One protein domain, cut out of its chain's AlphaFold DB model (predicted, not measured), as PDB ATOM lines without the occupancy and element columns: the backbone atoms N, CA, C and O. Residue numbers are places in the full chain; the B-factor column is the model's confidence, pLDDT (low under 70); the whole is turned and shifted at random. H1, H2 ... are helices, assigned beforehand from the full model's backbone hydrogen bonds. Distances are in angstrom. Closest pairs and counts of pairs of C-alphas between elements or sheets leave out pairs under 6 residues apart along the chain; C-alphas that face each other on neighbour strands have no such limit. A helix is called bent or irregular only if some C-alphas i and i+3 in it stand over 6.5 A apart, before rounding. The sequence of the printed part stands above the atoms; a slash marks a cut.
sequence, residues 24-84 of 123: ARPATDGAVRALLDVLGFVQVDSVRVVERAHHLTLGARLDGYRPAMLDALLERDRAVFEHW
ATOM      1  N   ALA A  24     -21.995  -5.465 115.427       93.19
ATOM      2  CA  ALA A  24     -23.220  -6.255 115.290       93.19
ATOM      3  C   ALA A  24     -23.800  -6.228 113.862       93.19
ATOM      4  O   ALA A  24     -24.849  -6.819 113.601       93.19
ATOM      5  N   ARG A  25     -23.138  -5.545 112.916       94.88
ATOM      6  CA  ARG A  25     -23.560  -5.529 111.514       94.88
ATOM      7  C   ARG A  25     -23.587  -6.961 110.958       94.88
ATOM      8  O   ARG A  25     -22.550  -7.627 110.986       94.88
ATOM      9  N   PRO A  26     -24.714  -7.422 110.385       97.06
ATOM     10  CA  PRO A  26     -24.837  -8.794 109.917       97.06
ATOM     11  C   PRO A  26     -23.932  -9.064 108.713       97.06
ATOM     12  O   PRO A  26     -23.808  -8.250 107.790       97.06
ATOM     13  N   ALA A  27     -23.333 -10.246 108.701       97.19
ATOM     14  CA  ALA A  27     -22.551 -10.736 107.586       97.19
ATOM     15  C   ALA A  27     -23.461 -11.172 106.428       97.19
ATOM     16  O   ALA A  27     -24.380 -11.974 106.582       97.19
ATOM     17  N   THR A  28     -23.154 -10.658 105.242       96.50
ATOM     18  CA  THR A  28     -23.687 -11.093 103.944       96.50
ATOM     19  C   THR A  28     -22.536 -11.095 102.942       96.50
ATOM     20  O   THR A  28     -21.553 -10.384 103.165       96.50
ATOM     21  N   ASP A  29     -22.652 -11.815 101.824       92.56
ATOM     22  CA  ASP A  29     -21.633 -11.807 100.758       92.56
ATOM     23  C   ASP A  29     -21.288 -10.361 100.334       92.56
ATOM     24  O   ASP A  29     -20.119  -9.987 100.227       92.56
ATOM     25  N   GLY A  30     -22.306  -9.499 100.213       94.56
ATOM     26  CA  GLY A  30     -22.137  -8.075  99.909       94.56
ATOM     27  C   GLY A  30     -21.437  -7.280 101.018       94.56
ATOM     28  O   GLY A  30     -20.584  -6.444 100.727       94.56
ATOM     29  N   ALA A  31     -21.739  -7.549 102.292       95.88
ATOM     30  CA  ALA A  31     -21.083  -6.878 103.415       95.88
ATOM     31  C   ALA A  31     -19.618  -7.313 103.585       95.88
ATOM     32  O   ALA A  31     -18.772  -6.485 103.931       95.88
ATOM     33  N   VAL A  32     -19.308  -8.586 103.313       96.25
ATOM     34  CA  VAL A  32     -17.931  -9.099 103.274       96.25
ATOM     35  C   VAL A  32     -17.168  -8.427 102.138       96.25
ATOM     36  O   VAL A  32     -16.073  -7.917 102.368       96.25
ATOM     37  N   ARG A  33     -17.763  -8.337 100.942       95.44
ATOM     38  CA  ARG A  33     -17.160  -7.629  99.811       95.44
ATOM     39  C   ARG A  33     -16.887  -6.158 100.132       95.44
ATOM     40  O   ARG A  33     -15.755  -5.713  99.979       95.44
ATOM     41  N   ALA A  34     -17.882  -5.433 100.637       94.25
ATOM     42  CA  ALA A  34     -17.727  -4.025 100.992       94.25
ATOM     43  C   ALA A  34     -16.640  -3.813 102.059       94.25
ATOM     44  O   ALA A  34     -15.894  -2.839 102.005       94.25
ATOM     45  N   LEU A  35     -16.517  -4.733 103.022       94.31
ATOM     46  CA  LEU A  35     -15.442  -4.681 104.008       94.31
ATOM     47  C   LEU A  35     -14.063  -4.912 103.370       94.31
ATOM     48  O   LEU A  35     -13.121  -4.205 103.714       94.31
ATOM     49  N   LEU A  36     -13.936  -5.855 102.434       93.31
ATOM     50  CA  LEU A  36     -12.689  -6.061 101.691       93.31
ATOM     51  C   LEU A  36     -12.305  -4.825 100.868       93.31
ATOM     52  O   LEU A  36     -11.130  -4.476 100.843       93.31
ATOM     53  N   ASP A  37     -13.275  -4.126 100.270       91.62
ATOM     54  CA  ASP A  37     -13.019  -2.880  99.537       91.62
ATOM     55  C   ASP A  37     -12.513  -1.756 100.470       91.62
ATOM     56  O   ASP A  37     -11.642  -0.979 100.083       91.62
ATOM     57  N   VAL A  38     -12.999  -1.695 101.720       91.12
ATOM     58  CA  VAL A  38     -12.500  -0.755 102.745       91.12
ATOM     59  C   VAL A  38     -11.084  -1.115 103.203       91.12
ATOM     60  O   VAL A  38     -10.237  -0.233 103.323       91.12
ATOM     61  N   LEU A  39     -10.819  -2.400 103.463       91.25
ATOM     62  CA  LEU A  39      -9.512  -2.869 103.938       91.25
ATOM     63  C   LEU A  39      -8.447  -2.879 102.829       91.25
ATOM     64  O   LEU A  39      -7.252  -2.846 103.118       91.25
ATOM     65  N   GLY A  40      -8.864  -2.964 101.567       90.19
ATOM     66  CA  GLY A  40      -8.005  -3.128 100.395       90.19
ATOM     67  C   GLY A  40      -7.522  -4.566 100.187       90.19
ATOM     68  O   GLY A  40      -7.436  -5.016  99.047       90.19
ATOM     69  N   PHE A  41      -7.225  -5.300 101.263       89.75
ATOM     70  CA  PHE A  41      -6.935  -6.737 101.248       89.75
ATOM     71  C   PHE A  41      -7.030  -7.341 102.658       89.75
ATOM     72  O   PHE A  41      -7.094  -6.630 103.661       89.75
ATOM     73  N   VAL A  42      -6.999  -8.673 102.739       91.62
ATOM     74  CA  VAL A  42      -6.746  -9.420 103.980       91.62
ATOM     75  C   VAL A  42      -5.614 -10.410 103.745       91.62
ATOM     76  O   VAL A  42      -5.508 -10.992 102.666       91.62
ATOM     77  N   GLN A  43      -4.761 -10.604 104.745       89.12
ATOM     78  CA  GLN A  43      -3.630 -11.515 104.627       89.12
ATOM     79  C   GLN A  43      -4.070 -12.964 104.858       89.12
ATOM     80  O   GLN A  43      -4.606 -13.319 105.915       89.12
ATOM     81  N   VAL A  44      -3.828 -13.813 103.859       88.38
ATOM     82  CA  VAL A  44      -3.999 -15.260 104.000       88.38
ATOM     83  C   VAL A  44      -2.845 -15.802 104.838       88.38
ATOM     84  O   VAL A  44      -1.683 -15.526 104.556       88.38
ATOM     85  N   ASP A  45      -3.174 -16.534 105.900       84.06
ATOM     86  CA  ASP A  45      -2.205 -17.103 106.836       84.06
ATOM     87  C   ASP A  45      -2.307 -18.632 106.779       84.06
ATOM     88  O   ASP A  45      -3.406 -19.177 106.624       84.06
ATOM     89  N   SER A  46      -1.168 -19.315 106.875       77.00
ATOM     90  CA  SER A  46      -1.071 -20.775 106.876       77.00
ATOM     91  C   SER A  46      -1.299 -21.389 108.261       77.00
ATOM     92  O   SER A  46      -1.602 -22.580 108.356       77.00
ATOM     93  N   VAL A  47      -1.196 -20.604 109.337       80.62
ATOM     94  CA  VAL A  47      -1.392 -21.069 110.712       80.62
ATOM     95  C   VAL A  47      -2.877 -21.045 111.075       80.62
ATOM     96  O   VAL A  47      -3.580 -20.048 110.907       80.62
ATOM     97  N   ARG A  48      -3.360 -22.162 111.629       84.69
ATOM     98  CA  ARG A  48      -4.755 -22.352 112.053       84.69
ATOM     99  C   ARG A  48      -4.821 -23.074 113.401       84.69
ATOM    100  O   ARG A  48      -5.278 -24.207 113.483       84.69
ATOM    101  N   VAL A  49      -4.331 -22.437 114.467       84.19
ATOM    102  CA  VAL A  49      -4.487 -22.988 115.830       84.19
ATOM    103  C   VAL A  49      -5.917 -22.783 116.344       84.19
ATOM    104  O   VAL A  49      -6.481 -23.679 116.956       84.19
ATOM    105  N   VAL A  50      -6.510 -21.619 116.061       85.50
ATOM    106  CA  VAL A  50      -7.924 -21.321 116.353       85.50
ATOM    107  C   VAL A  50      -8.693 -21.233 115.039       85.50
ATOM    108  O   VAL A  50      -9.539 -22.068 114.749       85.50
ATOM    109  N   GLU A  51      -8.338 -20.255 114.209       89.25
ATOM    110  CA  GLU A  51      -8.770 -20.099 112.822       89.25
ATOM    111  C   GLU A  51      -7.711 -19.244 112.091       89.25
ATOM    112  O   GLU A  51      -6.872 -18.619 112.745       89.25
ATOM    113  N   ARG A  52      -7.701 -19.218 110.752       89.94
ATOM    114  CA  ARG A  52      -6.777 -18.381 109.970       89.94
ATOM    115  C   ARG A  52      -7.052 -16.890 110.193       89.94
ATOM    116  O   ARG A  52      -8.203 -16.464 110.315       89.94
ATOM    117  N   ALA A  53      -5.994 -16.080 110.172       90.88
ATOM    118  CA  ALA A  53      -6.040 -14.663 110.544       90.88
ATOM    119  C   ALA A  53      -7.065 -13.821 109.754       90.88
ATOM    120  O   ALA A  53      -7.761 -12.983 110.335       90.88
ATOM    121  N   HIS A  54      -7.216 -14.051 108.447       93.44
ATOM    122  CA  HIS A  54      -8.201 -13.341 107.617       93.44
ATOM    123  C   HIS A  54      -9.646 -13.633 108.034       93.44
ATOM    124  O   HIS A  54     -10.472 -12.725 108.030       93.44
ATOM    125  N   HIS A  55      -9.963 -14.860 108.452       95.94
ATOM    126  CA  HIS A  55     -11.307 -15.180 108.933       95.94
ATOM    127  C   HIS A  55     -11.582 -14.533 110.296       95.94
ATOM    128  O   HIS A  55     -12.681 -14.028 110.511       95.94
ATOM    129  N   LEU A  56     -10.583 -14.466 111.186       94.50
ATOM    130  CA  LEU A  56     -10.703 -13.733 112.453       94.50
ATOM    131  C   LEU A  56     -10.887 -12.226 112.220       94.50
ATOM    132  O   LEU A  56     -11.710 -11.588 112.869       94.50
ATOM    133  N   THR A  57     -10.160 -11.664 111.254       94.44
ATOM    134  CA  THR A  57     -10.250 -10.245 110.877       94.44
ATOM    135  C   THR A  57     -11.650  -9.879 110.386       94.44
ATOM    136  O   THR A  57     -12.187  -8.844 110.791       94.44
ATOM    137  N   LEU A  58     -12.244 -10.726 109.539       95.50
ATOM    138  CA  LEU A  58     -13.597 -10.534 109.017       95.50
ATOM    139  C   LEU A  58     -14.655 -10.779 110.103       95.50
ATOM    140  O   LEU A  58     -15.547  -9.950 110.278       95.50
ATOM    141  N   GLY A  59     -14.515 -11.851 110.887       95.12
ATOM    142  CA  GLY A  59     -15.441 -12.187 111.971       95.12
ATOM    143  C   GLY A  59     -15.469 -11.175 113.117       95.12
ATOM    144  O   GLY A  59     -16.505 -10.997 113.741       95.12
ATOM    145  N   ALA A  60     -14.378 -10.446 113.359       94.00
ATOM    146  CA  ALA A  60     -14.346  -9.372 114.354       94.00
ATOM    147  C   ALA A  60     -15.140  -8.112 113.945       94.00
ATOM    148  O   ALA A  60     -15.319  -7.218 114.769       94.00
ATOM    149  N   ARG A  61     -15.565  -8.003 112.677       95.19
ATOM    150  CA  ARG A  61     -16.223  -6.810 112.105       95.19
ATOM    151  C   ARG A  61     -17.626  -7.073 111.564       95.19
ATOM    152  O   ARG A  61     -18.316  -6.130 111.188       95.19
ATOM    153  N   LEU A  62     -18.001  -8.341 111.432       96.69
ATOM    154  CA  LEU A  62     -19.255  -8.773 110.834       96.69
ATOM    155  C   LEU A  62     -19.838  -9.909 111.661       96.69
ATOM    156  O   LEU A  62     -19.291 -11.019 111.679       96.69
ATOM    157  N   ASP A  63     -20.966  -9.640 112.305       96.94
ATOM    158  CA  ASP A  63     -21.672 -10.641 113.085       96.94
ATOM    159  C   ASP A  63     -22.223 -11.745 112.179       96.94
ATOM    160  O   ASP A  63     -22.757 -11.502 111.097       96.94
ATOM    161  N   GLY A  64     -22.064 -12.994 112.603       96.94
ATOM    162  CA  GLY A  64     -22.488 -14.141 111.806       96.94
ATOM    163  C   GLY A  64     -21.597 -14.463 110.598       96.94
ATOM    164  O   GLY A  64     -21.988 -15.310 109.796       96.94
ATOM    165  N   TYR A  65     -20.398 -13.873 110.467       97.50
ATOM    166  CA  TYR A  65     -19.456 -14.228 109.395       97.50
ATOM    167  C   TYR A  65     -19.179 -15.741 109.349       97.50
ATOM    168  O   TYR A  65     -19.024 -16.402 110.383       97.50
ATOM    169  N   ARG A  66     -19.107 -16.296 108.134       96.75
ATOM    170  CA  ARG A  66     -18.741 -17.695 107.870       96.75
ATOM    171  C   ARG A  66     -17.719 -17.755 106.728       96.75
ATOM    172  O   ARG A  66     -17.904 -17.029 105.752       96.75
ATOM    173  N   PRO A  67     -16.703 -18.642 106.787       95.75
ATOM    174  CA  PRO A  67     -15.707 -18.799 105.718       95.75
ATOM    175  C   PRO A  67     -16.307 -18.955 104.314       95.75
ATOM    176  O   PRO A  67     -15.842 -18.296 103.391       95.75
ATOM    177  N   ALA A  68     -17.421 -19.687 104.194       96.44
ATOM    178  CA  ALA A  68     -18.135 -19.900 102.932       96.44
ATOM    179  C   ALA A  68     -18.555 -18.604 102.210       96.44
ATOM    180  O   ALA A  68     -18.683 -18.600 100.991       96.44
ATOM    181  N   MET A  69     -18.753 -17.497 102.938       97.25
ATOM    182  CA  MET A  69     -19.042 -16.193 102.328       97.25
ATOM    183  C   MET A  69     -17.823 -15.644 101.578       97.25
ATOM    184  O   MET A  69     -17.965 -15.038 100.524       97.25
ATOM    185  N   LEU A  70     -16.613 -15.856 102.107       95.31
ATOM    186  CA  LEU A  70     -15.380 -15.484 101.411       95.31
ATOM    187  C   LEU A  70     -15.100 -16.442 100.245       95.31
ATOM    188  O   LEU A  70     -14.725 -15.981  99.170       95.31
ATOM    189  N   ASP A  71     -15.350 -17.740 100.431       94.69
ATOM    190  CA  ASP A  71     -15.182 -18.751  99.379       94.69
ATOM    191  C   ASP A  71     -16.111 -18.466  98.185       94.69
ATOM    192  O   ASP A  71     -15.682 -18.510  97.034       94.69
ATOM    193  N   ALA A  72     -17.362 -18.061  98.438       93.00
ATOM    194  CA  ALA A  72     -18.292 -17.638  97.391       93.00
ATOM    195  C   ALA A  72     -17.746 -16.459  96.567       93.00
ATOM    196  O   ALA A  72     -17.829 -16.476  95.338       93.00
ATOM    197  N   LEU A  73     -17.129 -15.469  97.222       90.75
ATOM    198  CA  LEU A  73     -16.526 -14.323  96.541       90.75
ATOM    199  C   LEU A  73     -15.282 -14.703  95.721       90.75
ATOM    200  O   LEU A  73     -15.045 -14.085  94.681       90.75
ATOM    201  N   LEU A  74     -14.499 -15.687  96.171       88.88
ATOM    202  CA  LEU A  74     -13.302 -16.180  95.477       88.88
ATOM    203  C   LEU A  74     -13.652 -17.065  94.275       88.88
ATOM    204  O   LEU A  74     -13.118 -16.885  93.180       88.88
ATOM    205  N   GLU A  75     -14.549 -18.028  94.475       91.56
ATOM    206  CA  GLU A  75     -14.746 -19.145  93.550       91.56
ATOM    207  C   GLU A  75     -15.960 -18.951  92.639       91.56
ATOM    208  O   GLU A  75     -15.846 -19.076  91.415       91.56
ATOM    209  N   ARG A  76     -17.121 -18.640  93.233       91.88
ATOM    210  CA  ARG A  76     -18.399 -18.520  92.517       91.88
ATOM    211  C   ARG A  76     -18.479 -17.187  91.786       91.88
ATOM    212  O   ARG A  76     -18.665 -17.156  90.572       91.88
ATOM    213  N   ASP A  77     -18.312 -16.102  92.531       88.00
ATOM    214  CA  ASP A  77     -18.563 -14.751  92.032       88.00
ATOM    215  C   ASP A  77     -17.318 -14.151  91.366       88.00
ATOM    216  O   ASP A  77     -17.430 -13.182  90.616       88.00
ATOM    217  N   ARG A  78     -16.129 -14.719  91.640       88.44
ATOM    218  CA  ARG A  78     -14.814 -14.212  91.187       88.44
ATOM    219  C   ARG A  78     -14.661 -12.710  91.436       88.44
ATOM    220  O   ARG A  78     -14.054 -11.970  90.664       88.44
ATOM    221  N   ALA A  79     -15.275 -12.269  92.525       82.75
ATOM    222  CA  ALA A  79     -15.397 -10.889  92.936       82.75
ATOM    223  C   ALA A  79     -14.089 -10.421  93.594       82.75
ATOM    224  O   ALA A  79     -13.729  -9.248  93.497       82.75
ATOM    225  N   VAL A  80     -13.373 -11.348  94.227       88.00
ATOM    226  CA  VAL A  80     -12.036 -11.164  94.793       88.00
ATOM    227  C   VAL A  80     -11.141 -12.308  94.322       88.00
ATOM    228  O   VAL A  80     -11.634 -13.337  93.865       88.00
ATOM    229  N   PHE A  81      -9.825 -12.138  94.402       87.19
ATOM    230  CA  PHE A  81      -8.867 -13.169  94.009       87.19
ATOM    231  C   PHE A  81      -7.789 -13.315  95.077       87.19
ATOM    232  O   PHE A  81      -7.369 -12.329  95.684       87.19
ATOM    233  N   GLU A  82      -7.335 -14.546  95.304       86.19
ATOM    234  CA  GLU A  82      -6.165 -14.791  96.138       86.19
ATOM    235  C   GLU A  82      -4.905 -14.469  95.342       86.19
ATOM    236  O   GLU A  82      -4.734 -14.883  94.190       86.19
ATOM    237  N   HIS A  83      -4.016 -13.709  95.965       80.50
ATOM    238  CA  HIS A  83      -2.806 -13.258  95.325       80.50
ATOM    239  C   HIS A  83      -1.622 -13.311  96.270       80.50
ATOM    240  O   HIS A  83      -1.664 -12.767  97.370       80.50
ATOM    241  N   TRP A  84      -0.534 -13.912  95.799       71.19
ATOM    242  CA  TRP A  84       0.739 -13.860  96.497       71.19
ATOM    243  C   TRP A  84       1.366 -12.479  96.305       71.19
ATOM    244  O   TRP A  84       2.012 -12.194  95.291       71.19
TER     245      TRP A  84
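What this domain is: This is residues 24 to 84 of the 123 residues of the protein "Winged helix DNA-binding domain-containing protein" of Candidatus Brocadiae bacterium (UniProt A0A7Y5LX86). Three short helices stand at steep or nearly right angles to one another: H1 and H3 meet in an L near Asp 29 and Met 69, and the short H2 sits close to both. A long loop, residues 40 to 52, swings out from H1 and returns to H2, with residues 46 to 51 sticking out. The printed part has 61 residues with three named helices, H1, H2, H3 in chain order, and no named strand; the class is all helix, though under half of the residues, 28, are in named elements. It is compact, with a radius of gyration of the C-alphas of 10.9 A, and spans 27 by 26 by 19 A.

How they stand to each other: Start with H1, residues 29 to 39, and look on to H3, residues 67 to 76: they touch, about perpendicular at 89 degrees, with the C-alphas of Asp 29 and Met 69 closest at 5.3 A. H2, residues 53 to 59, is close to but not clearly touching H1, at a steep tilt of 58 degrees, opposite ways; the closest C-alphas, of Val 32 and Leu 58, are 7.3 A apart. H2 is also close to but not clearly touching H3, about perpendicular at 76 degrees; the closest C-alphas, of His 55 and Pro 67, are 6.5 A apart. In H1, H2 and H3 every O i to N i+4 pair is within hydrogen-bond range.

Where its parts are: Find C-alpha 29 at (-21.633, -11.807, 100.758); from there H1 runs 15.4 A to residue 39. H2 runs 9.8 A from Ala 53 to Gly 59. H3 runs 13.5 A from Pro 67 to C-alpha 76 at (-18.399, -18.520, 92.517); it is neither bent nor irregular, but only just: C-alphas 73 and 76 are 6.1 A apart.

The domain as a whole: Look at Ala 24 and Trp 84, whose C-alphas are the farthest apart, 31.4 A. The H1 to H2 link is long, the H2 to H3 link short. The printed part has no cut; its mean pLDDT is 91.4, and no printed residue is under 70.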